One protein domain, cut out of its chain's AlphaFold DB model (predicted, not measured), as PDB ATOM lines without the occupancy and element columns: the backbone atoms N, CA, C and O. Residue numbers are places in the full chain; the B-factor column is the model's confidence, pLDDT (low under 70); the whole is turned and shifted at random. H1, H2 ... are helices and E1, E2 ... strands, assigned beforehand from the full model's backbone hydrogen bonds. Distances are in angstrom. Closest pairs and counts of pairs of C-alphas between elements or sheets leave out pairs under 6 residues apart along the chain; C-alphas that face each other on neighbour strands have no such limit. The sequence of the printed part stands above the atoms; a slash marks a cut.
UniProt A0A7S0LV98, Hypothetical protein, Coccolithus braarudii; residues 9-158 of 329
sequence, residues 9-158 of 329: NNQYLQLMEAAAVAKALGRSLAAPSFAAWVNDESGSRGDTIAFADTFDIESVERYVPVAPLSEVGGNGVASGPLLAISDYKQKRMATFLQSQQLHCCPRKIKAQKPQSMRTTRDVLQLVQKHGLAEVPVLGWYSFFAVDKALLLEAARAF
ATOM      1  N   ASN A   9     157.979 114.377 181.157       93.00
ATOM      2  CA  ASN A   9     158.419 115.730 181.522       93.00
ATOM      3  C   ASN A   9     157.806 116.827 180.633       93.00
ATOM      4  O   ASN A   9     157.530 117.927 181.106       93.00
ATOM      5  N   ASN A  10     157.558 116.527 179.356       91.75
ATOM      6  CA  ASN A  10     156.855 117.444 178.457       91.75
ATOM      7  C   ASN A  10     155.373 117.532 178.822       91.75
ATOM      8  O   ASN A  10     154.801 118.618 178.800       91.75
ATOM      9  N   GLN A  11     154.775 116.399 179.197       93.88
ATOM     10  CA  GLN A  11     153.386 116.334 179.636       93.88
ATOM     11  C   GLN A  11     153.161 117.175 180.907       93.88
ATOM     12  O   GLN A  11     152.168 117.887 180.998       93.88
ATOM     13  N   TYR A  12     154.104 117.177 181.857       96.19
ATOM     14  CA  TYR A  12     154.010 118.000 183.074       96.19
ATOM     15  C   TYR A  12     154.019 119.502 182.774       96.19
ATOM     16  O   TYR A  12     153.195 120.242 183.305       96.19
ATOM     17  N   LEU A  13     154.904 119.949 181.879       94.06
ATOM     18  CA  LEU A  13     154.970 121.353 181.461       94.06
ATOM     19  C   LEU A  13     153.679 121.780 180.749       94.06
ATOM     20  O   LEU A  13     153.109 122.815 181.077       94.06
ATOM     21  N   GLN A  14     153.170 120.946 179.840       94.31
ATOM     22  CA  GLN A  14     151.893 121.175 179.153       94.31
ATOM     23  C   GLN A  14     150.709 121.246 180.123       94.31
ATOM     24  O   GLN A  14     149.799 122.055 179.941       94.31
ATOM     25  N   LEU A  15     150.716 120.409 181.161       96.38
ATOM     26  CA  LEU A  15     149.687 120.402 182.191       96.38
ATOM     27  C   LEU A  15     149.723 121.677 183.041       96.38
ATOM     28  O   LEU A  15     148.671 122.266 183.272       96.38
ATOM     29  N   MET A  16     150.908 122.141 183.449       96.62
ATOM     30  CA  MET A  16     151.060 123.409 184.175       96.62
ATOM     31  C   MET A  16     150.622 124.612 183.325       96.62
ATOM     32  O   MET A  16     149.934 125.498 183.831       96.62
ATOM     33  N   GLU A  17     150.931 124.621 182.021       94.12
ATOM     34  CA  GLU A  17     150.400 125.630 181.089       94.12
ATOM     35  C   GLU A  17     148.872 125.603 181.036       94.12
ATOM     36  O   GLU A  17     148.220 126.642 181.147       94.12
ATOM     37  N   ALA A  18     148.285 124.414 180.884       95.50
ATOM     38  CA  ALA A  18     146.839 124.254 180.841       95.50
ATOM     39  C   ALA A  18     146.172 124.663 182.163       95.50
ATOM     40  O   ALA A  18     145.080 125.220 182.134       95.50
ATOM     41  N   ALA A  19     146.821 124.428 183.304       96.75
ATOM     42  CA  ALA A  19     146.343 124.856 184.613       96.75
ATOM     43  C   ALA A  19     146.332 126.384 184.744       96.75
ATOM     44  O   ALA A  19     145.342 126.953 185.197       96.75
ATOM     45  N   ALA A  20     147.399 127.061 184.301       95.06
ATOM     46  CA  ALA A  20     147.449 128.523 184.269       95.06
ATOM     47  C   ALA A  20     146.362 129.120 183.369       95.06
ATOM     48  O   ALA A  20     145.708 130.092 183.738       95.06
ATOM     49  N   VAL A  21     146.112 128.496 182.220       93.69
ATOM     50  CA  VAL A  21     145.038 128.893 181.305       93.69
ATOM     51  C   VAL A  21     143.662 128.638 181.914       93.69
ATOM     52  O   VAL A  21     142.810 129.515 181.872       93.69
ATOM     53  N   ALA A  22     143.435 127.469 182.514       95.75
ATOM     54  CA  ALA A  22     142.173 127.144 183.171       95.75
ATOM     55  C   ALA A  22     141.858 128.149 184.288       95.75
ATOM     56  O   ALA A  22     140.764 128.712 184.306       95.75
ATOM     57  N   LYS A  23     142.852 128.481 185.123       95.75
ATOM     58  CA  LYS A  23     142.741 129.534 186.137       95.75
ATOM     59  C   LYS A  23     142.407 130.894 185.524       95.75
ATOM     60  O   LYS A  23     141.479 131.554 185.980       95.75
ATOM     61  N   ALA A  24     143.127 131.298 184.476       92.56
ATOM     62  CA  ALA A  24     142.901 132.567 183.786       92.56
ATOM     63  C   ALA A  24     141.481 132.702 183.208       92.56
ATOM     64  O   ALA A  24     140.953 133.808 183.122       92.56
ATOM     65  N   LEU A  25     140.874 131.580 182.820       93.88
ATOM     66  CA  LEU A  25     139.526 131.512 182.262       93.88
ATOM     67  C   LEU A  25     138.436 131.253 183.317       93.88
ATOM     68  O   LEU A  25     137.273 131.155 182.940       93.88
ATOM     69  N   GLY A  26     138.785 131.084 184.598       95.88
ATOM     70  CA  GLY A  26     137.826 130.697 185.641       95.88
ATOM     71  C   GLY A  26     137.205 129.313 185.419       95.88
ATOM     72  O   GLY A  26     136.039 129.098 185.734       95.88
ATOM     73  N   ARG A  27     137.957 128.378 184.826       95.75
ATOM     74  CA  ARG A  27     137.494 127.033 184.452       95.75
ATOM     75  C   ARG A  27     138.176 125.954 185.281       95.75
ATOM     76  O   ARG A  27     139.332 126.103 185.673       95.75
ATOM     77  N   SER A  28     137.494 124.823 185.445       96.62
ATOM     78  CA  SER A  28     138.103 123.626 186.022       96.62
ATOM     79  C   SER A  28     139.128 122.999 185.070       96.62
ATOM     80  O   SER A  28     138.918 122.898 183.854       96.62
ATOM     81  N   LEU A  29     140.243 122.540 185.628       97.50
ATOM     82  CA  LEU A  29     141.237 121.725 184.950       97.50
ATOM     83  C   LEU A  29     140.796 120.259 184.980       97.50
ATOM     84  O   LEU A  29     140.718 119.651 186.040       97.50
ATOM     85  N   ALA A  30     140.567 119.661 183.813       95.50
ATOM     86  CA  ALA A  30     140.386 118.212 183.731       95.50
ATOM     87  C   ALA A  30     141.722 117.509 184.023       95.50
ATOM     88  O   ALA A  30     142.672 117.729 183.268       95.50
ATOM     89  N   ALA A  31     141.796 116.693 185.076       95.12
ATOM     90  CA  ALA A  31     142.997 115.951 185.463       95.12
ATOM     91  C   ALA A  31     143.216 114.739 184.538       95.12
ATOM     92  O   ALA A  31     142.443 113.782 184.608       95.12
ATOM     93  N   PRO A  32     144.240 114.750 183.664       94.81
ATOM     94  CA  PRO A  32     144.524 113.620 182.789       94.81
ATOM     95  C   PRO A  32     145.371 112.567 183.511       94.81
ATOM     96  O   PRO A  32     146.070 112.865 184.481       94.81
ATOM     97  N   SER A  33     145.404 111.363 182.955       94.62
ATOM     98  CA  SER A  33     146.466 110.399 183.225       94.62
ATOM     99  C   SER A  33     147.666 110.644 182.305       94.62
ATOM    100  O   SER A  33     147.522 111.102 181.167       94.62
ATOM    101  N   PHE A  34     148.862 110.301 182.771       94.19
ATOM    102  CA  PHE A  34     150.109 110.443 182.025       94.19
ATOM    103  C   PHE A  34     150.468 109.161 181.289       94.19
ATOM    104  O   PHE A  34     150.230 108.064 181.780       94.19
ATOM    105  N   ALA A  35     151.116 109.300 180.138       90.88
ATOM    106  CA  ALA A  35     151.776 108.173 179.492       90.88
ATOM    107  C   ALA A  35     153.225 108.074 179.981       90.88
ATOM    108  O   ALA A  35     153.971 109.058 179.888       90.88
ATOM    109  N   ALA A  36     153.635 106.896 180.452       87.12
ATOM    110  CA  ALA A  36     155.039 106.581 180.709       87.12
ATOM    111  C   ALA A  36     155.875 106.589 179.404       87.12
ATOM    112  O   ALA A  36     155.357 106.774 178.297       87.12
ATOM    113  N   TRP A  37     157.203 106.453 179.507       79.81
ATOM    114  CA  TRP A  37     158.067 106.491 178.319       79.81
ATOM    115  C   TRP A  37     157.785 105.324 177.368       79.81
ATOM    116  O   TRP A  37     157.687 104.169 177.763       79.81
ATOM    117  N   VAL A  38     157.744 105.631 176.070       64.25
ATOM    118  CA  VAL A  38     157.493 104.639 175.011       64.25
ATOM    119  C   VAL A  38     158.669 103.667 174.831       64.25
ATOM    120  O   VAL A  38     158.473 102.593 174.278       64.25
ATOM    121  N   ASN A  39     159.869 104.013 175.301       63.72
ATOM    122  CA  ASN A  39     161.082 103.198 175.158       63.72
ATOM    123  C   ASN A  39     161.642 102.742 176.517       63.72
ATOM    124  O   ASN A  39     162.851 102.581 176.650       63.72
ATOM    125  N   ASP A  40     160.795 102.593 177.538       61.69
ATOM    126  CA  ASP A  40     161.256 102.074 178.824       61.69
ATOM    127  C   ASP A  40     161.415 100.547 178.776       61.69
ATOM    128  O   ASP A  40     160.444  99.811 178.588       61.69
ATOM    129  N   GLU A  41     162.649 100.076 178.948       56.06
ATOM    130  CA  GLU A  41     162.986  98.651 179.041       56.06
ATOM    131  C   GLU A  41     162.518  98.030 180.364       56.06
ATOM    132  O   GLU A  41     162.444  96.809 180.470       56.06
ATOM    133  N   SER A  42     162.137  98.839 181.364       56.22
ATOM    134  CA  SER A  42     161.648  98.342 182.656       56.22
ATOM    135  C   SER A  42     160.191  97.862 182.628       56.22
ATOM    136  O   SER A  42     159.586  97.695 183.686       56.22
ATOM    137  N   GLY A  43     159.595  97.706 181.443       56.09
ATOM    138  CA  GLY A  43     158.228  97.214 181.283       56.09
ATOM    139  C   GLY A  43     157.129  98.255 181.499       56.09
ATOM    140  O   GLY A  43     155.977  97.917 181.274       56.09
ATOM    141  N   SER A  44     157.450  99.518 181.827       60.25
ATOM    142  CA  SER A  44     156.427 100.576 181.962       60.25
ATOM    143  C   SER A  44     155.915 101.121 180.620       60.25
ATOM    144  O   SER A  44     155.193 102.117 180.535       60.25
ATOM    145  N   ARG A  45     156.325 100.490 179.516       66.06
ATOM    146  CA  ARG A  45     156.010 100.930 178.164       66.06
ATOM    147  C   ARG A  45     154.503 100.875 177.924       66.06
ATOM    148  O   ARG A  45     153.930  99.808 177.748       66.06
ATOM    149  N   GLY A  46     153.905 102.054 177.787       71.69
ATOM    150  CA  GLY A  46     152.470 102.193 177.544       71.69
ATOM    151  C   GLY A  46     151.630 102.246 178.819       71.69
ATOM    152  O   GLY A  46     150.411 102.382 178.709       71.69
ATOM    153  N   ASP A  47     152.260 102.215 179.997       84.38
ATOM    154  CA  ASP A  47     151.554 102.403 181.256       84.38
ATOM    155  C   ASP A  47     150.907 103.785 181.304       84.38
ATOM    156  O   ASP A  47     151.483 104.809 180.910       84.38
ATOM    157  N   THR A  48     149.680 103.783 181.812       90.81
ATOM    158  CA  THR A  48     148.911 104.981 182.109       90.81
ATOM    159  C   THR A  48     149.038 105.252 183.600       90.81
ATOM    160  O   THR A  48     148.602 104.442 184.413       90.81
ATOM    161  N   ILE A  49     149.657 106.374 183.955       94.12
ATOM    162  CA  ILE A  49     149.898 106.764 185.345       94.12
ATOM    163  C   ILE A  49     148.838 107.770 185.770       94.12
ATOM    164  O   ILE A  49     148.623 108.766 185.074       94.12
ATOM    165  N   ALA A  50     148.169 107.526 186.894       95.38
ATOM    166  CA  ALA A  50     147.120 108.417 187.365       95.38
ATOM    167  C   ALA A  50     147.689 109.782 187.777       95.38
ATOM    168  O   ALA A  50     148.845 109.908 188.182       95.38
ATOM    169  N   PHE A  51     146.849 110.818 187.727       96.50
ATOM    170  CA  PHE A  51     147.238 112.158 188.171       96.50
ATOM    171  C   PHE A  51     147.752 112.161 189.621       96.50
ATOM    172  O   PHE A  51     148.813 112.721 189.900       96.50
ATOM    173  N   ALA A  52     147.006 111.502 190.517       97.19
ATOM    174  CA  ALA A  52     147.283 111.423 191.954       97.19
ATOM    175  C   ALA A  52     148.599 110.702 192.284       97.19
ATOM    176  O   ALA A  52     149.198 110.949 193.329       97.19
ATOM    177  N   ASP A  53     149.062 109.829 191.385       97.00
ATOM    178  CA  ASP A  53     150.327 109.117 191.557       97.00
ATOM    179  C   ASP A  53     151.530 110.021 191.258       97.00
ATOM    180  O   ASP A  53     152.644 109.741 191.694       97.00
ATOM    181  N   THR A  54     151.315 111.131 190.551       97.81
ATOM    182  CA  THR A  54     152.373 112.058 190.133       97.81
ATOM    183  C   THR A  54     152.342 113.365 190.919       97.81
ATOM    184  O   THR A  54     153.401 113.887 191.293       97.81
ATOM    185  N   PHE A  55     151.149 113.902 191.176       98.31
ATOM    186  CA  PHE A  55     150.946 115.208 191.798       98.31
ATOM    187  C   PHE A  55     149.994 115.141 192.993       98.31
ATOM    188  O   PHE A  55     149.079 114.327 193.055       98.31
ATOM    189  N   ASP A  56     150.220 116.046 193.938       98.31
ATOM    190  CA  ASP A  56     149.347 116.302 195.079       98.31
ATOM    191  C   ASP A  56     148.091 117.059 194.610       98.31
ATOM    192  O   ASP A  56     148.161 118.253 194.305       98.31
ATOM    193  N   ILE A  57     146.959 116.350 194.507       97.56
ATOM    194  CA  ILE A  57     145.695 116.898 193.986       97.56
ATOM    195  C   ILE A  57     145.219 118.082 194.823       97.56
ATOM    196  O   ILE A  57     144.932 119.131 194.253       97.56
ATOM    197  N   GLU A  58     145.219 117.962 196.152       97.94
ATOM    198  CA  GLU A  58     144.765 119.029 197.052       97.94
ATOM    199  C   GLU A  58     145.588 120.308 196.850       97.94
ATOM    200  O   GLU A  58     145.080 121.432 196.868       97.94
ATOM    201  N   SER A  59     146.896 120.151 196.624       98.12
ATOM    202  CA  SER A  59     147.771 121.276 196.318       98.12
ATOM    203  C   SER A  59     147.408 121.970 195.002       98.12
ATOM    204  O   SER A  59     147.469 123.200 194.942       98.12
ATOM    205  N   VAL A  60     147.009 121.215 193.976       98.31
ATOM    206  CA  VAL A  60     146.583 121.758 192.678       98.31
ATOM    207  C   VAL A  60     145.185 122.380 192.761       98.31
ATOM    208  O   VAL A  60     144.983 123.459 192.207       98.31
ATOM    209  N   GLU A  61     144.254 121.778 193.501       98.19
ATOM    210  CA  GLU A  61     142.884 122.280 193.695       98.19
ATOM    211  C   GLU A  61     142.837 123.658 194.359       98.19
ATOM    212  O   GLU A  61     142.010 124.497 194.003       98.19
ATOM    213  N   ARG A  62     143.783 123.948 195.263       98.00
ATOM    214  CA  ARG A  62     143.950 125.297 195.835       98.00
ATOM    215  C   ARG A  62     144.334 126.358 194.804       98.00
ATOM    216  O   ARG A  62     144.171 127.548 195.064       98.00
ATOM    217  N   TYR A  63     144.891 125.952 193.666       98.00
ATOM    218  CA  TYR A  63     145.299 126.855 192.595       98.00
ATOM    219  C   TYR A  63     144.238 126.985 191.502       98.00
ATOM    220  O   TYR A  63     143.970 128.097 191.042       98.00
ATOM    221  N   VAL A  64     143.651 125.864 191.085       98.06
ATOM    222  CA  VAL A  64     142.610 125.787 190.057       98.06
ATOM    223  C   VAL A  64     141.669 124.628 190.391       98.06
ATOM    224  O   VAL A  64     142.173 123.560 190.729       98.06
ATOM    225  N   PRO A  65     140.333 124.776 190.272       97.94
ATOM    226  CA  PRO A  65     139.421 123.653 190.471       97.94
ATOM    227  C   PRO A  65     139.805 122.482 189.567       97.94
ATOM    228  O   PRO A  65     140.073 122.683 188.380       97.94
ATOM    229  N   VAL A  66     139.838 121.268 190.107       97.31
ATOM    230  CA  VAL A  66     140.191 120.066 189.350       97.31
ATOM    231  C   VAL A  66     138.938 119.228 189.142       97.31
ATOM    232  O   VAL A  66     138.170 119.013 190.069       97.31
ATOM    233  N   ALA A  67     138.725 118.771 187.911       94.25
ATOM    234  CA  ALA A  67     137.658 117.838 187.572       94.25
ATOM    235  C   ALA A  67     138.274 116.491 187.155       94.25
ATOM    236  O   ALA A  67     139.183 116.479 186.311       94.25
ATOM    237  N   PRO A  68     137.801 115.353 187.688       90.19
ATOM    238  CA  PRO A  68     138.127 114.037 187.155       90.19
ATOM    239  C   PRO A  68     137.793 113.950 185.666       90.19
ATOM    240  O   PRO A  68     136.771 114.461 185.205       90.19
ATOM    241  N   LEU A  69     138.627 113.263 184.884       86.44
ATOM    242  CA  LEU A  69     138.381 113.149 183.444       86.44
ATOM    243  C   LEU A  69     137.065 112.418 183.119       86.44
ATOM    244  O   LEU A  69     136.436 112.716 182.105       86.44
ATOM    245  N   SER A  70     136.623 111.515 184.000       84.12
ATOM    246  CA  SER A  70     135.332 110.824 183.912       84.12
ATOM    247  C   SER A  70     134.134 111.780 183.911       84.12
ATOM    248  O   SER A  70     133.145 111.501 183.239       84.12
ATOM    249  N   GLU A  71     134.227 112.922 184.599       84.19
ATOM    250  CA  GLU A  71     133.153 113.924 184.669       84.19
ATOM    251  C   GLU A  71     133.044 114.775 183.401       84.19
ATOM    252  O   GLU A  71     131.982 115.311 183.095       84.19
ATOM    253  N   VAL A  72     134.120 114.870 182.616       79.12
ATOM    254  CA  VAL A  72     134.113 115.621 181.350       79.12
ATOM    255  C   VAL A  72     133.246 114.916 180.295       79.12
ATOM    256  O   VAL A  72     132.740 115.566 179.379       79.12
ATOM    257  N   GLY A  73     133.037 113.600 180.449       71.19
ATOM    258  CA  GLY A  73     132.201 112.758 179.595       71.19
ATOM    259  C   GLY A  73     132.745 112.597 178.168       71.19
ATOM    260  O   GLY A  73     133.135 113.560 177.506       71.19
ATOM    261  N   GLY A  74     132.713 111.375 177.623       67.25
ATOM    262  CA  GLY A  74     133.184 111.112 176.252       67.25
ATOM    263  C   GLY A  74     132.499 111.986 175.186       67.25
ATOM    264  O   GLY A  74     133.146 112.445 174.243       67.25
ATOM    265  N   ASN A  75     131.214 112.301 175.382       66.62
ATOM    266  CA  ASN A  75     130.430 113.155 174.480       66.62
ATOM    267  C   ASN A  75     130.767 114.653 174.611       66.62
ATOM    268  O   ASN A  75     130.741 115.376 173.611       66.62
ATOM    269  N   GLY A  76     131.120 115.123 175.814       71.00
ATOM    270  CA  GLY A  76     131.549 116.505 176.050       71.00
ATOM    271  C   GLY A  76     132.901 116.792 175.400       71.00
ATOM    272  O   GLY A  76     133.075 117.807 174.728       71.00
ATOM    273  N   VAL A  77     133.838 115.843 175.498       72.94
ATOM    274  CA  VAL A  77     135.129 115.927 174.796       72.94
ATOM    275  C   VAL A  77     134.962 115.839 173.275       72.94
ATOM    276  O   VAL A  77     135.637 116.567 172.551       72.94
ATOM    277  N   ALA A  78     134.055 114.984 172.780       67.69
ATOM    278  CA  ALA A  78     133.829 114.799 171.341       67.69
ATOM    279  C   ALA A  78     133.353 116.074 170.645       67.69
ATOM    280  O   ALA A  78     133.760 116.376 169.524       67.69
ATOM    281  N   SER A  79     132.455 116.793 171.314       75.81
ATOM    282  CA  SER A  79     131.799 117.987 170.787       75.81
ATOM    283  C   SER A  79     132.587 119.272 171.061       75.81
ATOM    284  O   SER A  79     132.407 120.264 170.354       75.81
ATOM    285  N   GLY A  80     133.488 119.254 172.048       80.81
ATOM    286  CA  GLY A  80     134.322 120.392 172.413       80.81
ATOM    287  C   GLY A  80     135.381 120.742 171.352       80.81
ATOM    288  O   GLY A  80     135.990 119.855 170.743       80.81
ATOM    289  N   PRO A  81     135.657 122.035 171.110       86.31
ATOM    290  CA  PRO A  81     136.773 122.441 170.267       86.31
ATOM    291  C   PRO A  81     138.119 122.259 170.978       86.31
ATOM    292  O   PRO A  81     138.260 122.500 172.177       86.31
ATOM    293  N   LEU A  82     139.144 121.900 170.204       84.31
ATOM    294  CA  LEU A  82     140.543 121.871 170.627       84.31
ATOM    295  C   LEU A  82     141.280 123.071 170.045       84.31
ATOM    296  O   LEU A  82     141.519 123.131 168.836       84.31
ATOM    297  N   LEU A  83     141.703 123.985 170.913       84.00
ATOM    298  CA  LEU A  83     142.605 125.065 170.552       84.00
ATOM    299  C   LEU A  83     144.052 124.558 170.606       84.00
ATOM    300  O   LEU A  83     144.582 124.236 171.670       84.00
ATOM    301  N   ALA A  84     144.685 124.475 169.439       83.81
ATOM    302  CA  ALA A  84     146.073 124.056 169.297       83.81
ATOM    303  C   ALA A  84     146.939 125.248 168.880       83.81
ATOM    304  O   ALA A  84     146.776 125.781 167.778       83.81
ATOM    305  N   ILE A  85     147.853 125.636 169.768       80.25
ATOM    306  CA  ILE A  85     148.715 126.825 169.646       80.25
ATOM    307  C   ILE A  85     150.106 126.458 169.107       80.25
ATOM    308  O   ILE A  85     150.838 127.304 168.599       80.25
ATOM    309  N   SER A  86     150.467 125.181 169.180       78.81
ATOM    310  CA  SER A  86     151.691 124.619 168.616       78.81
ATOM    311  C   SER A  86     151.388 123.530 167.584       78.81
ATOM    312  O   SER A  86     150.269 123.009 167.478       78.81
ATOM    313  N   ASP A  87     152.416 123.173 166.811       75.94
ATOM    314  CA  ASP A  87     152.353 122.045 165.889       75.94
ATOM    315  C   ASP A  87     152.167 120.742 166.660       75.94
ATOM    316  O   ASP A  87     153.054 120.254 167.357       75.94
ATOM    317  N   TYR A  88     150.977 120.176 166.524       76.88
ATOM    318  CA  TYR A  88     150.597 118.910 167.135       76.88
ATOM    319  C   TYR A  88     150.672 117.778 166.108       76.88
ATOM    320  O   TYR A  88     150.333 117.949 164.933       76.88
ATOM    321  N   LYS A  89     151.060 116.580 166.549       82.50
ATOM    322  CA  LYS A  89     151.010 115.377 165.705       82.50
ATOM    323  C   LYS A  89     149.685 114.650 165.925       82.50
ATOM    324  O   LYS A  89     149.477 114.086 166.997       82.50
ATOM    325  N   GLN A  90     148.812 114.618 164.915       83.50
ATOM    326  CA  GLN A  90     147.470 114.018 165.023       83.50
ATOM    327  C   GLN A  90     147.504 112.558 165.500       83.50
ATOM    328  O   GLN A  90     146.755 112.201 166.403       83.50
ATOM    329  N   LYS A  91     148.434 111.738 164.987       85.81
ATOM    330  CA  LYS A  91     148.610 110.342 165.430       85.81
ATOM    331  C   LYS A  91     148.888 110.231 166.934       85.81
ATOM    332  O   LYS A  91     148.289 109.404 167.604       85.81
ATOM    333  N   ARG A  92     149.763 111.089 167.473       83.00
ATOM    334  CA  ARG A  92     150.070 111.106 168.915       83.00
ATOM    335  C   ARG A  92     148.870 111.555 169.739       83.00
ATOM    336  O   ARG A  92     148.687 111.069 170.845       83.00
ATOM    337  N   MET A  93     148.052 112.445 169.182       83.69
ATOM    338  CA  MET A  93     146.818 112.876 169.824       83.69
ATOM    339  C   MET A  93     145.810 111.746 169.955       83.69
ATOM    340  O   MET A  93     145.251 111.558 171.027       83.69
ATOM    341  N   ALA A  94     145.615 110.981 168.883       84.62
ATOM    342  CA  ALA A  94     144.744 109.817 168.909       84.62
ATOM    343  C   ALA A  94     145.219 108.797 169.955       84.62
ATOM    344  O   ALA A  94     144.411 108.314 170.737       84.62
ATOM    345  N   THR A  95     146.532 108.541 170.038       85.38
ATOM    346  CA  THR A  95     147.107 107.668 171.075       85.38
ATOM    347  C   THR A  95     146.856 108.192 172.491       85.38
ATOM    348  O   THR A  95     146.476 107.412 173.356       85.38
ATOM    349  N   PHE A  96     147.037 109.495 172.730       86.81
ATOM    350  CA  PHE A  96     146.733 110.101 174.029       86.81
ATOM    351  C   PHE A  96     145.247 109.960 174.376       86.81
ATOM    352  O   PHE A  96     144.917 109.473 175.445       86.81
ATOM    353  N   LEU A  97     144.344 110.325 173.463       86.44
ATOM    354  CA  LEU A  97     142.901 110.209 173.689       86.44
ATOM    355  C   LEU A  97     142.495 108.766 173.997       86.44
ATOM    356  O   LEU A  97     141.777 108.525 174.961       86.44
ATOM    357  N   GLN A  98     143.039 107.803 173.255       87.12
ATOM    358  CA  GLN A  98     142.812 106.389 173.517       87.12
ATOM    359  C   GLN A  98     143.302 105.969 174.910       87.12
ATOM    360  O   GLN A  98     142.585 105.242 175.596       87.12
ATOM    361  N   SER A  99     144.475 106.436 175.361       85.62
ATOM    362  CA  SER A  99     144.967 106.125 176.714       85.62
ATOM    363  C   SER A  99     144.119 106.765 177.814       85.62
ATOM    364  O   SER A  99     144.074 106.263 178.932       85.62
ATOM    365  N   GLN A 100     143.397 107.835 177.482       86.94
ATOM    366  CA  GLN A 100     142.396 108.453 178.345       86.94
ATOM    367  C   GLN A 100     141.003 107.800 178.247       86.94
ATOM    368  O   GLN A 100     140.064 108.313 178.845       86.94
ATOM    369  N   GLN A 101     140.842 106.709 177.485       88.50
ATOM    370  CA  GLN A 101     139.540 106.082 177.184       88.50
ATOM    371  C   GLN A 101     138.555 107.033 176.475       88.50
ATOM    372  O   GLN A 101     137.340 106.963 176.641       88.50
ATOM    373  N   LEU A 102     139.089 107.936 175.651       84.50
ATOM    374  CA  LEU A 102     138.332 108.886 174.843       84.50
ATOM    375  C   LEU A 102     138.450 108.490 173.367       84.50
ATOM    376  O   LEU A 102     139.538 108.443 172.796       84.50
ATOM    377  N   HIS A 103     137.315 108.200 172.731       79.62
ATOM    378  CA  HIS A 103     137.274 107.656 171.364       79.62
ATOM    379  C   HIS A 103     137.072 108.715 170.271       79.62
ATOM    380  O   HIS A 103     137.021 108.399 169.084       79.62
ATOM    381  N   CYS A 104     136.958 109.982 170.655       76.44
ATOM    382  CA  CYS A 104     136.568 111.081 169.786       76.44
ATOM    383  C   CYS A 104     137.708 112.095 169.622       76.44
ATOM    384  O   CYS A 104     138.335 112.525 170.589       76.44
ATOM    385  N   CYS A 105     137.978 112.499 168.380       76.50
ATOM    386  CA  CYS A 105     138.897 113.600 168.109       76.50
ATOM    387  C   CYS A 105     138.124 114.928 168.131       76.50
ATOM    388  O   CYS A 105     137.192 115.080 167.340       76.50
ATOM    389  N   PRO A 106     138.515 115.900 168.969       81.94
ATOM    390  CA  PRO A 106     137.858 117.204 169.016       81.94
ATOM    391  C   PRO A 106     138.052 117.973 167.702       81.94
ATOM    392  O   PRO A 106     139.056 117.803 166.993       81.94
ATOM    393  N   ARG A 107     137.137 118.905 167.407       85.00
ATOM    394  CA  ARG A 107     137.299 119.831 166.277       85.00
ATOM    395  C   ARG A 107     138.500 120.739 166.530       85.00
ATOM    396  O   ARG A 107     138.483 121.574 167.432       85.00
ATOM    397  N   LYS A 108     139.541 120.613 165.708       86.56
ATOM    398  CA  LYS A 108     140.749 121.429 165.842       86.56
ATOM    399  C   LYS A 108     140.539 122.862 165.352       86.56
ATOM    400  O   LYS A 108     140.140 123.082 164.211       86.56
ATOM    401  N   ILE A 109     140.982 123.816 166.164       86.38
ATOM    402  CA  ILE A 109     141.202 125.214 165.802       86.38
ATOM    403  C   ILE A 109     142.706 125.481 165.889       86.38
ATOM    404  O   ILE A 109     143.323 125.332 166.944       86.38
ATOM    405  N   LYS A 110     143.322 125.822 164.751       85.06
ATOM    406  CA  LYS A 110     144.726 126.250 164.701       85.06
ATOM    407  C   LYS A 110     144.792 127.727 165.082       85.06
ATOM    408  O   LYS A 110     144.266 128.557 164.346       85.06
ATOM    409  N   ALA A 111     145.466 128.042 166.180       81.88
ATOM    410  CA  ALA A 111     145.916 129.401 166.439       81.88
ATOM    411  C   ALA A 111     147.329 129.565 165.874       81.88
ATOM    412  O   ALA A 111     148.168 128.677 166.029       81.88
ATOM    413  N   GLN A 112     147.605 130.692 165.216       77.56
ATOM    414  CA  GLN A 112     148.995 131.078 164.993       77.56
ATOM    415  C   GLN A 112     149.644 131.262 166.359       77.56
ATOM    416  O   GLN A 112     149.041 131.901 167.224       77.56
ATOM    417  N   LYS A 113     150.839 130.697 166.552       65.81
ATOM    418  CA  LYS A 113     151.580 130.847 167.804       65.81
ATOM    419  C   LYS A 113     151.752 132.351 168.071       65.81
ATOM    420  O   LYS A 113     152.459 133.003 167.299       65.81
ATOM    421  N   PRO A 114     151.097 132.933 169.094       63.25
ATOM    422  CA  PRO A 114     151.375 134.314 169.458       63.25
ATOM    423  C   PRO A 114     152.844 134.401 169.883       63.25
ATOM    424  O   PRO A 114     153.412 133.412 170.350       63.25
ATOM    425  N   GLN A 115     153.470 135.573 169.740       62.91
ATOM    426  CA  GLN A 115     154.879 135.751 170.123       62.91
ATOM    427  C   GLN A 115     155.150 135.349 171.591       62.91
ATOM    428  O   GLN A 115     156.267 134.952 171.902       62.91
ATOM    429  N   SER A 116     154.130 135.377 172.460       67.44
ATOM    430  CA  SER A 116     154.037 134.705 173.773       67.44
ATOM    431  C   SER A 116     152.719 135.134 174.435       67.44
ATOM    432  O   SER A 116     152.391 136.316 174.330       67.44
ATOM    433  N   MET A 117     151.994 134.262 175.144       79.12
ATOM    434  CA  MET A 117     150.911 134.692 176.046       79.12
ATOM    435  C   MET A 117     151.534 135.084 177.384       79.12
ATOM    436  O   MET A 117     151.911 134.222 178.178       79.12
ATOM    437  N   ARG A 118     151.694 136.391 177.605       79.00
ATOM    438  CA  ARG A 118     152.383 136.943 178.777       79.00
ATOM    439  C   ARG A 118     151.476 137.145 179.968       79.00
ATOM    440  O   ARG A 118     151.926 137.128 181.106       79.00
ATOM    441  N   THR A 119     150.200 137.352 179.696       80.62
ATOM    442  CA  THR A 119     149.225 137.753 180.698       80.62
ATOM    443  C   THR A 119     147.954 136.920 180.594       80.62
ATOM    444  O   THR A 119     147.622 136.378 179.539       80.62
ATOM    445  N   THR A 120     147.183 136.892 181.682       83.38
ATOM    446  CA  THR A 120     145.795 136.398 181.703       83.38
ATOM    447  C   THR A 120     144.955 137.036 180.591       83.38
ATOM    448  O   THR A 120     144.141 136.367 179.958       83.38
ATOM    449  N   ARG A 121     145.190 138.324 180.298       86.06
ATOM    450  CA  ARG A 121     144.498 139.056 179.229       86.06
ATOM    451  C   ARG A 121     144.783 138.467 177.848       86.06
ATOM    452  O   ARG A 121     143.851 138.356 177.059       86.06
ATOM    453  N   ASP A 122     146.018 138.055 177.568       86.75
ATOM    454  CA  ASP A 122     146.379 137.457 176.273       86.75
ATOM    455  C   ASP A 122     145.641 136.130 176.053       86.75
ATOM    456  O   ASP A 122     145.141 135.860 174.959       86.75
ATOM    457  N   VAL A 123     145.523 135.321 177.113       85.75
ATOM    458  CA  VAL A 123     144.768 134.060 177.096       85.75
ATOM    459  C   VAL A 123     143.286 134.325 176.821       85.75
ATOM    460  O   VAL A 123     142.711 133.718 175.915       85.75
ATOM    461  N   LEU A 124     142.677 135.261 177.557       87.62
ATOM    462  CA  LEU A 124     141.271 135.642 177.382       87.62
ATOM    463  C   LEU A 124     140.996 136.159 175.965       87.62
ATOM    464  O   LEU A 124     140.049 135.711 175.323       87.62
ATOM    465  N   GLN A 125     141.849 137.044 175.444       90.81
ATOM    466  CA  GLN A 125     141.719 137.581 174.088       90.81
ATOM    467  C   GLN A 125     141.826 136.489 173.022       90.81
ATOM    468  O   GLN A 125     141.056 136.498 172.062       90.81
ATOM    469  N   LEU A 126     142.742 135.528 173.186       89.56
ATOM    470  CA  LEU A 126     142.879 134.405 172.261       89.56
ATOM    471  C   LEU A 126     141.618 133.530 172.251       89.56
ATOM    472  O   LEU A 126     141.105 133.195 171.184       89.56
ATOM    473  N   VAL A 127     141.101 133.184 173.429       89.75
ATOM    474  CA  VAL A 127     139.887 132.368 173.579       89.75
ATOM    475  C   VAL A 127     138.664 133.099 173.017       89.75
ATOM    476  O   VAL A 127     137.899 132.511 172.250       89.75
ATOM    477  N   GLN A 128     138.513 134.393 173.308       91.25
ATOM    478  CA  GLN A 128     137.420 135.222 172.794       91.25
ATOM    479  C   GLN A 128     137.481 135.372 171.268       91.25
ATOM    480  O   GLN A 128     136.466 135.189 170.598       91.25
ATOM    481  N   LYS A 129     138.670 135.621 170.699       92.00
ATOM    482  CA  LYS A 129     138.893 135.729 169.245       92.00
ATOM    483  C   LYS A 129     138.402 134.499 168.479       92.00
ATOM    484  O   LYS A 129     137.994 134.618 167.327       92.00
ATOM    485  N   HIS A 130     138.458 133.325 169.100       90.75
ATOM    486  CA  HIS A 130     138.026 132.068 168.495       90.75
ATOM    487  C   HIS A 130     136.611 131.631 168.908       90.75
ATOM    488  O   HIS A 130     136.200 130.530 168.543       90.75
ATOM    489  N   GLY A 131     135.859 132.462 169.642       92.00
ATOM    490  CA  GLY A 131     134.502 132.136 170.093       92.00
ATOM    491  C   GLY A 131     134.459 130.984 171.099       92.00
ATOM    492  O   GLY A 131     133.512 130.204 171.110       92.00
ATOM    493  N   LEU A 132     135.510 130.835 171.912       92.06
ATOM    494  CA  LEU A 132     135.709 129.689 172.807       92.06
ATOM    495  C   LEU A 132     135.402 129.992 174.278       92.06
ATOM    496  O   LEU A 132     135.620 129.138 175.134       92.06
ATOM    497  N   ALA A 133     134.912 131.195 174.586       88.75
ATOM    498  CA  ALA A 133     134.662 131.629 175.960       88.75
ATOM    499  C   ALA A 133     133.567 130.809 176.657       88.75
ATOM    500  O   ALA A 133     133.711 130.516 177.838       88.75
ATOM    501  N   GLU A 134     132.557 130.347 175.912       89.25
ATOM    502  CA  GLU A 134     131.351 129.699 176.457       89.25
ATOM    503  C   GLU A 134     131.259 128.195 176.154       89.25
ATOM    504  O   GLU A 134     130.257 127.549 176.444       89.25
ATOM    505  N   VAL A 135     132.292 127.591 175.553       89.81
ATOM    506  CA  VAL A 135     132.220 126.158 175.217       89.81
ATOM    507  C   VAL A 135     132.276 125.313 176.496       89.81
ATOM    508  O   VAL A 135     133.108 125.610 177.359       89.81
ATOM    509  N   PRO A 136     131.460 124.253 176.652       88.44
ATOM    510  CA  PRO A 136     131.466 123.438 177.871       88.44
ATOM    511  C   PRO A 136     132.828 122.787 178.131       88.44
ATOM    512  O   PRO A 136     133.360 122.841 179.237       88.44
ATOM    513  N   VAL A 137     133.446 122.253 177.073       89.62
ATOM    514  CA  VAL A 137     134.771 121.633 177.118       89.62
ATOM    515  C   VAL A 137     135.685 122.323 176.116       89.62
ATOM    516  O   VAL A 137     135.448 122.290 174.912       89.62
ATOM    517  N   LEU A 138     136.760 122.927 176.623       91.69
ATOM    518  CA  LEU A 138     137.841 123.478 175.812       91.69
ATOM    519  C   LEU A 138     139.047 122.543 175.868       91.69
ATOM    520  O   LEU A 138     139.641 122.333 176.932       91.69
ATOM    521  N   GLY A 139     139.427 121.998 174.720       91.25
ATOM    522  CA  GLY A 139     140.699 121.318 174.562       91.25
ATOM    523  C   GLY A 139     141.846 122.308 174.419       91.25
ATOM    524  O   GLY A 139     141.731 123.293 173.694       91.25
ATOM    525  N   TRP A 140     142.962 122.030 175.089       91.25
ATOM    526  CA  TRP A 140     144.142 122.887 175.074       91.25
ATOM    527  C   TRP A 140     145.400 122.105 174.713       91.25
ATOM    528  O   TRP A 140     145.755 121.141 175.393       91.25
ATOM    529  N   TYR A 141     146.093 122.551 173.665       89.62
ATOM    530  CA  TYR A 141     147.418 122.059 173.304       89.62
ATOM    531  C   TYR A 141     148.375 123.225 173.066       89.62
ATOM    532  O   TYR A 141     148.178 124.037 172.157       89.62
ATOM    533  N   SER A 142     149.429 123.278 173.874       84.00
ATOM    534  CA  SER A 142     150.463 124.305 173.831       84.00
ATOM    535  C   SER A 142     151.832 123.688 174.122       84.00
ATOM    536  O   SER A 142     151.934 122.572 174.631       84.00
ATOM    537  N   PHE A 143     152.890 124.394 173.732       78.75
ATOM    538  CA  PHE A 143     154.259 124.060 174.096       78.75
ATOM    539  C   PHE A 143     155.059 125.353 174.266       78.75
ATOM    540  O   PHE A 143     155.424 125.989 173.268       78.75
ATOM    541  N   PHE A 144     155.312 125.740 175.516       73.69
ATOM    542  CA  PHE A 144     156.047 126.957 175.876       73.69
ATOM    543  C   PHE A 144     155.403 128.227 175.310       73.69
ATOM    544  O   PHE A 144     156.070 129.048 174.677       73.69
ATOM    545  N   ALA A 145     154.084 128.348 175.457       78.06
ATOM    546  CA  ALA A 145     153.345 129.530 175.010       78.06
ATOM    547  C   ALA A 145     152.933 130.446 176.166       78.06
ATOM    548  O   ALA A 145     152.617 131.606 175.906       78.06
ATOM    549  N   VAL A 146     152.934 129.946 177.405       81.88
ATOM    550  CA  VAL A 146     152.627 130.733 178.607       81.88
ATOM    551  C   VAL A 146     153.918 131.315 179.179       81.88
ATOM    552  O   VAL A 146     154.938 130.631 179.251       81.88
ATOM    553  N   ASP A 147     153.883 132.585 179.575       88.12
ATOM    554  CA  ASP A 147     155.030 133.256 180.182       88.12
ATOM    555  C   ASP A 147     155.453 132.646 181.523       88.12
ATOM    556  O   ASP A 147     154.662 132.048 182.262       88.12
ATOM    557  N   LYS A 148     156.742 132.819 181.834       87.81
ATOM    558  CA  LYS A 148     157.384 132.255 183.019       87.81
ATOM    559  C   LYS A 148     156.665 132.660 184.309       87.81
ATOM    560  O   LYS A 148     156.554 131.817 185.188       87.81
ATOM    561  N   ALA A 149     156.146 133.882 184.436       90.69
ATOM    562  CA  ALA A 149     155.485 134.328 185.667       90.69
ATOM    563  C   ALA A 149     154.239 133.490 186.011       90.69
ATOM    564  O   ALA A 149     154.111 133.002 187.133       90.69
ATOM    565  N   LEU A 150     153.364 133.257 185.028       89.50
ATOM    566  CA  LEU A 150     152.166 132.422 185.191       89.50
ATOM    567  C   LEU A 150     152.535 130.950 185.422       89.50
ATOM    568  O   LEU A 150     151.918 130.261 186.236       89.50
ATOM    569  N   LEU A 151     153.577 130.472 184.739       93.00
ATOM    570  CA  LEU A 151     154.086 129.117 184.936       93.00
ATOM    571  C   LEU A 151     154.666 128.891 186.334       93.00
ATOM    572  O   LEU A 151     154.478 127.813 186.888       93.00
ATOM    573  N   LEU A 152     155.345 129.881 186.920       95.38
ATOM    574  CA  LEU A 152     155.875 129.786 188.283       95.38
ATOM    575  C   LEU A 152     154.756 129.682 189.322       95.38
ATOM    576  O   LEU A 152     154.898 128.957 190.306       95.38
ATOM    577  N   GLU A 153     153.638 130.374 189.102       95.00
ATOM    578  CA  GLU A 153     152.471 130.277 189.976       95.00
ATOM    579  C   GLU A 153     151.866 128.867 189.944       95.00
ATOM    580  O   GLU A 153     151.677 128.255 190.997       95.00
ATOM    581  N   ALA A 154     151.654 128.316 188.743       96.44
ATOM    582  CA  ALA A 154     151.207 126.936 188.580       96.44
ATOM    583  C   ALA A 154     152.213 125.952 189.201       96.44
ATOM    584  O   ALA A 154     151.840 125.113 190.014       96.44
ATOM    585  N   ALA A 155     153.505 126.080 188.900       97.25
ATOM    586  CA  ALA A 155     154.537 125.176 189.404       97.25
ATOM    587  C   ALA A 155     154.621 125.124 190.936       97.25
ATOM    588  O   ALA A 155     154.941 124.074 191.492       97.25
ATOM    589  N   ARG A 156     154.279 126.214 191.638       97.25
ATOM    590  CA  ARG A 156     154.171 126.214 193.107       97.25
ATOM    591  C   ARG A 156     153.073 125.271 193.609       97.25
ATOM    592  O   ARG A 156     153.235 124.646 194.655       97.25
ATOM    593  N   ALA A 157     151.968 125.174 192.873       98.00
ATOM    594  CA  ALA A 157     150.834 124.320 193.208       98.00
ATOM    595  C   ALA A 157     151.066 122.849 192.829       98.00
ATOM    596  O   ALA A 157     150.635 121.956 193.559       98.00
ATOM    597  N   PHE A 158     151.790 122.594 191.735       97.88
ATOM    598  CA  PHE A 158     152.106 121.260 191.209       97.88
ATOM    599  C   PHE A 158     153.227 120.558 191.993       97.88
ATOM    600  O   PHE A 158     154.291 120.222 191.473       97.88
TER     601      PHE A 158
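What this domain is: This is residues 9 to 158 of the 329 residues of the protein "Hypothetical protein" of Coccolithus braarudii (UniProt A0A7S0LV98). The helix H1 runs through the middle of the domain, with edge strand E5 of a small parallel sheet on one side of it and H8 crossing it nearly at a right angle on the opposite side. The strand pair E1 and E2 lies by a further side of H1, H7 makes a corner with its last residues, and residues 32 to 50 form a long loop that reaches up to 28 A from the mean of all C-alphas. You have 150 printed residues, with eight named helices and five named strands in the order H1 E1 H2 H3 E2 H4 H5 E3 H6 E4 H7 E5 H8. The sheets run E4, E3, E5 and E1, E2, both parallel, and the class is mixed, helices and strands. The whole is compact, with a radius of gyration of the C-alphas of 14.9 A and spans of 44 by 32 by 29 A.

Where its parts are: Find C-alpha 9 at (158.419, 115.730, 181.522); from there H1 runs 23.0 A to C-alpha 24. E1 is residues 29 to 31. After it, look at residues 32 to 50, with no named element; within them, residues 34 to 35 pair with 48 to 49, antiparallel. Then come H2, residues 51 to 54, H3, residues 57 to 61, E2, residues 66 to 68, H4, residues 69 to 72, and H5, residues 74 to 79. E3 begins at C-alpha 81, at (136.773, 122.441, 170.267), and spans 9.5 A to residue 84. H6, residues 90 to 99, is 14.3 A long, and E4, residues 107 to 110, is 9.9 A. H7, residues 120 to 129, is 14.3 A; E5 is residues 139 to 141. H8, residues 148 to 157, covers 14.5 A and ends at C-alpha 157, at (150.834, 124.320, 193.208).

How they stand to each other: Start at H1, which only grazes the sheet E4 E3 E5, with its residues 14 to 22; its closest C-alphas to E5 are those of Ala 18 and Trp 140, 6.5 A apart. H1 touches H8 with residues 16 to 20 alone, about perpendicular at 82 degrees, closest at the C-alphas of Met 16 and Ala 154, 5.6 A. It touches H7 with residues 21 to 24 alone, about perpendicular at 83 degrees, closest at the C-alphas of Ala 24 and Thr 120, 5.2 A. Between E1 and E2, find N 31 and O 67 at 2.9 A. E1, H2, H3 and E2 form a strand-helix-strand unit, two parallel neighbour strands with helices between them along the chain, and its crossover is right-handed. H3 is close to H8 but not clearly touching; the closest C-alphas are those of Val 60 and Ala 157, 5.0 A. The closest C-alphas of E1 and H4 are those of Ala 30 and Leu 69, 5.5 A. H5 is only just not on the sheet E4 E3 E5, with 4 pairs of C-alphas within 10 A. In that sheet N 83 and O 139, across the neighbour strands E3 and E5, are within hydrogen-bond range at 2.9 A, and N 109 and O 82, across the neighbour strands E4 and E3, are within hydrogen-bond range at 2.8 A. E3, H6 and E4 form another such unit, right-handed; E4, H7 and E5 form a split one, also right-handed, with E3 between its strands. H6 touches no helix. H1, H3, H5, H6 and H7 have every O i to N i+4 pair within hydrogen-bond range, H8 has 5 of 6, and H2 and H4 are too short for such a pair.

The domain as a whole: The C-alphas farthest apart, those of Ser 42 and Lys 129, stand 45.8 A apart. The printed part has no cut, and E1 to H2 is the long link. The mean pLDDT of the printed part is 86.4; look for values under 70 at residues 38 to 45, 74 to 75, 78 and 113 to 116.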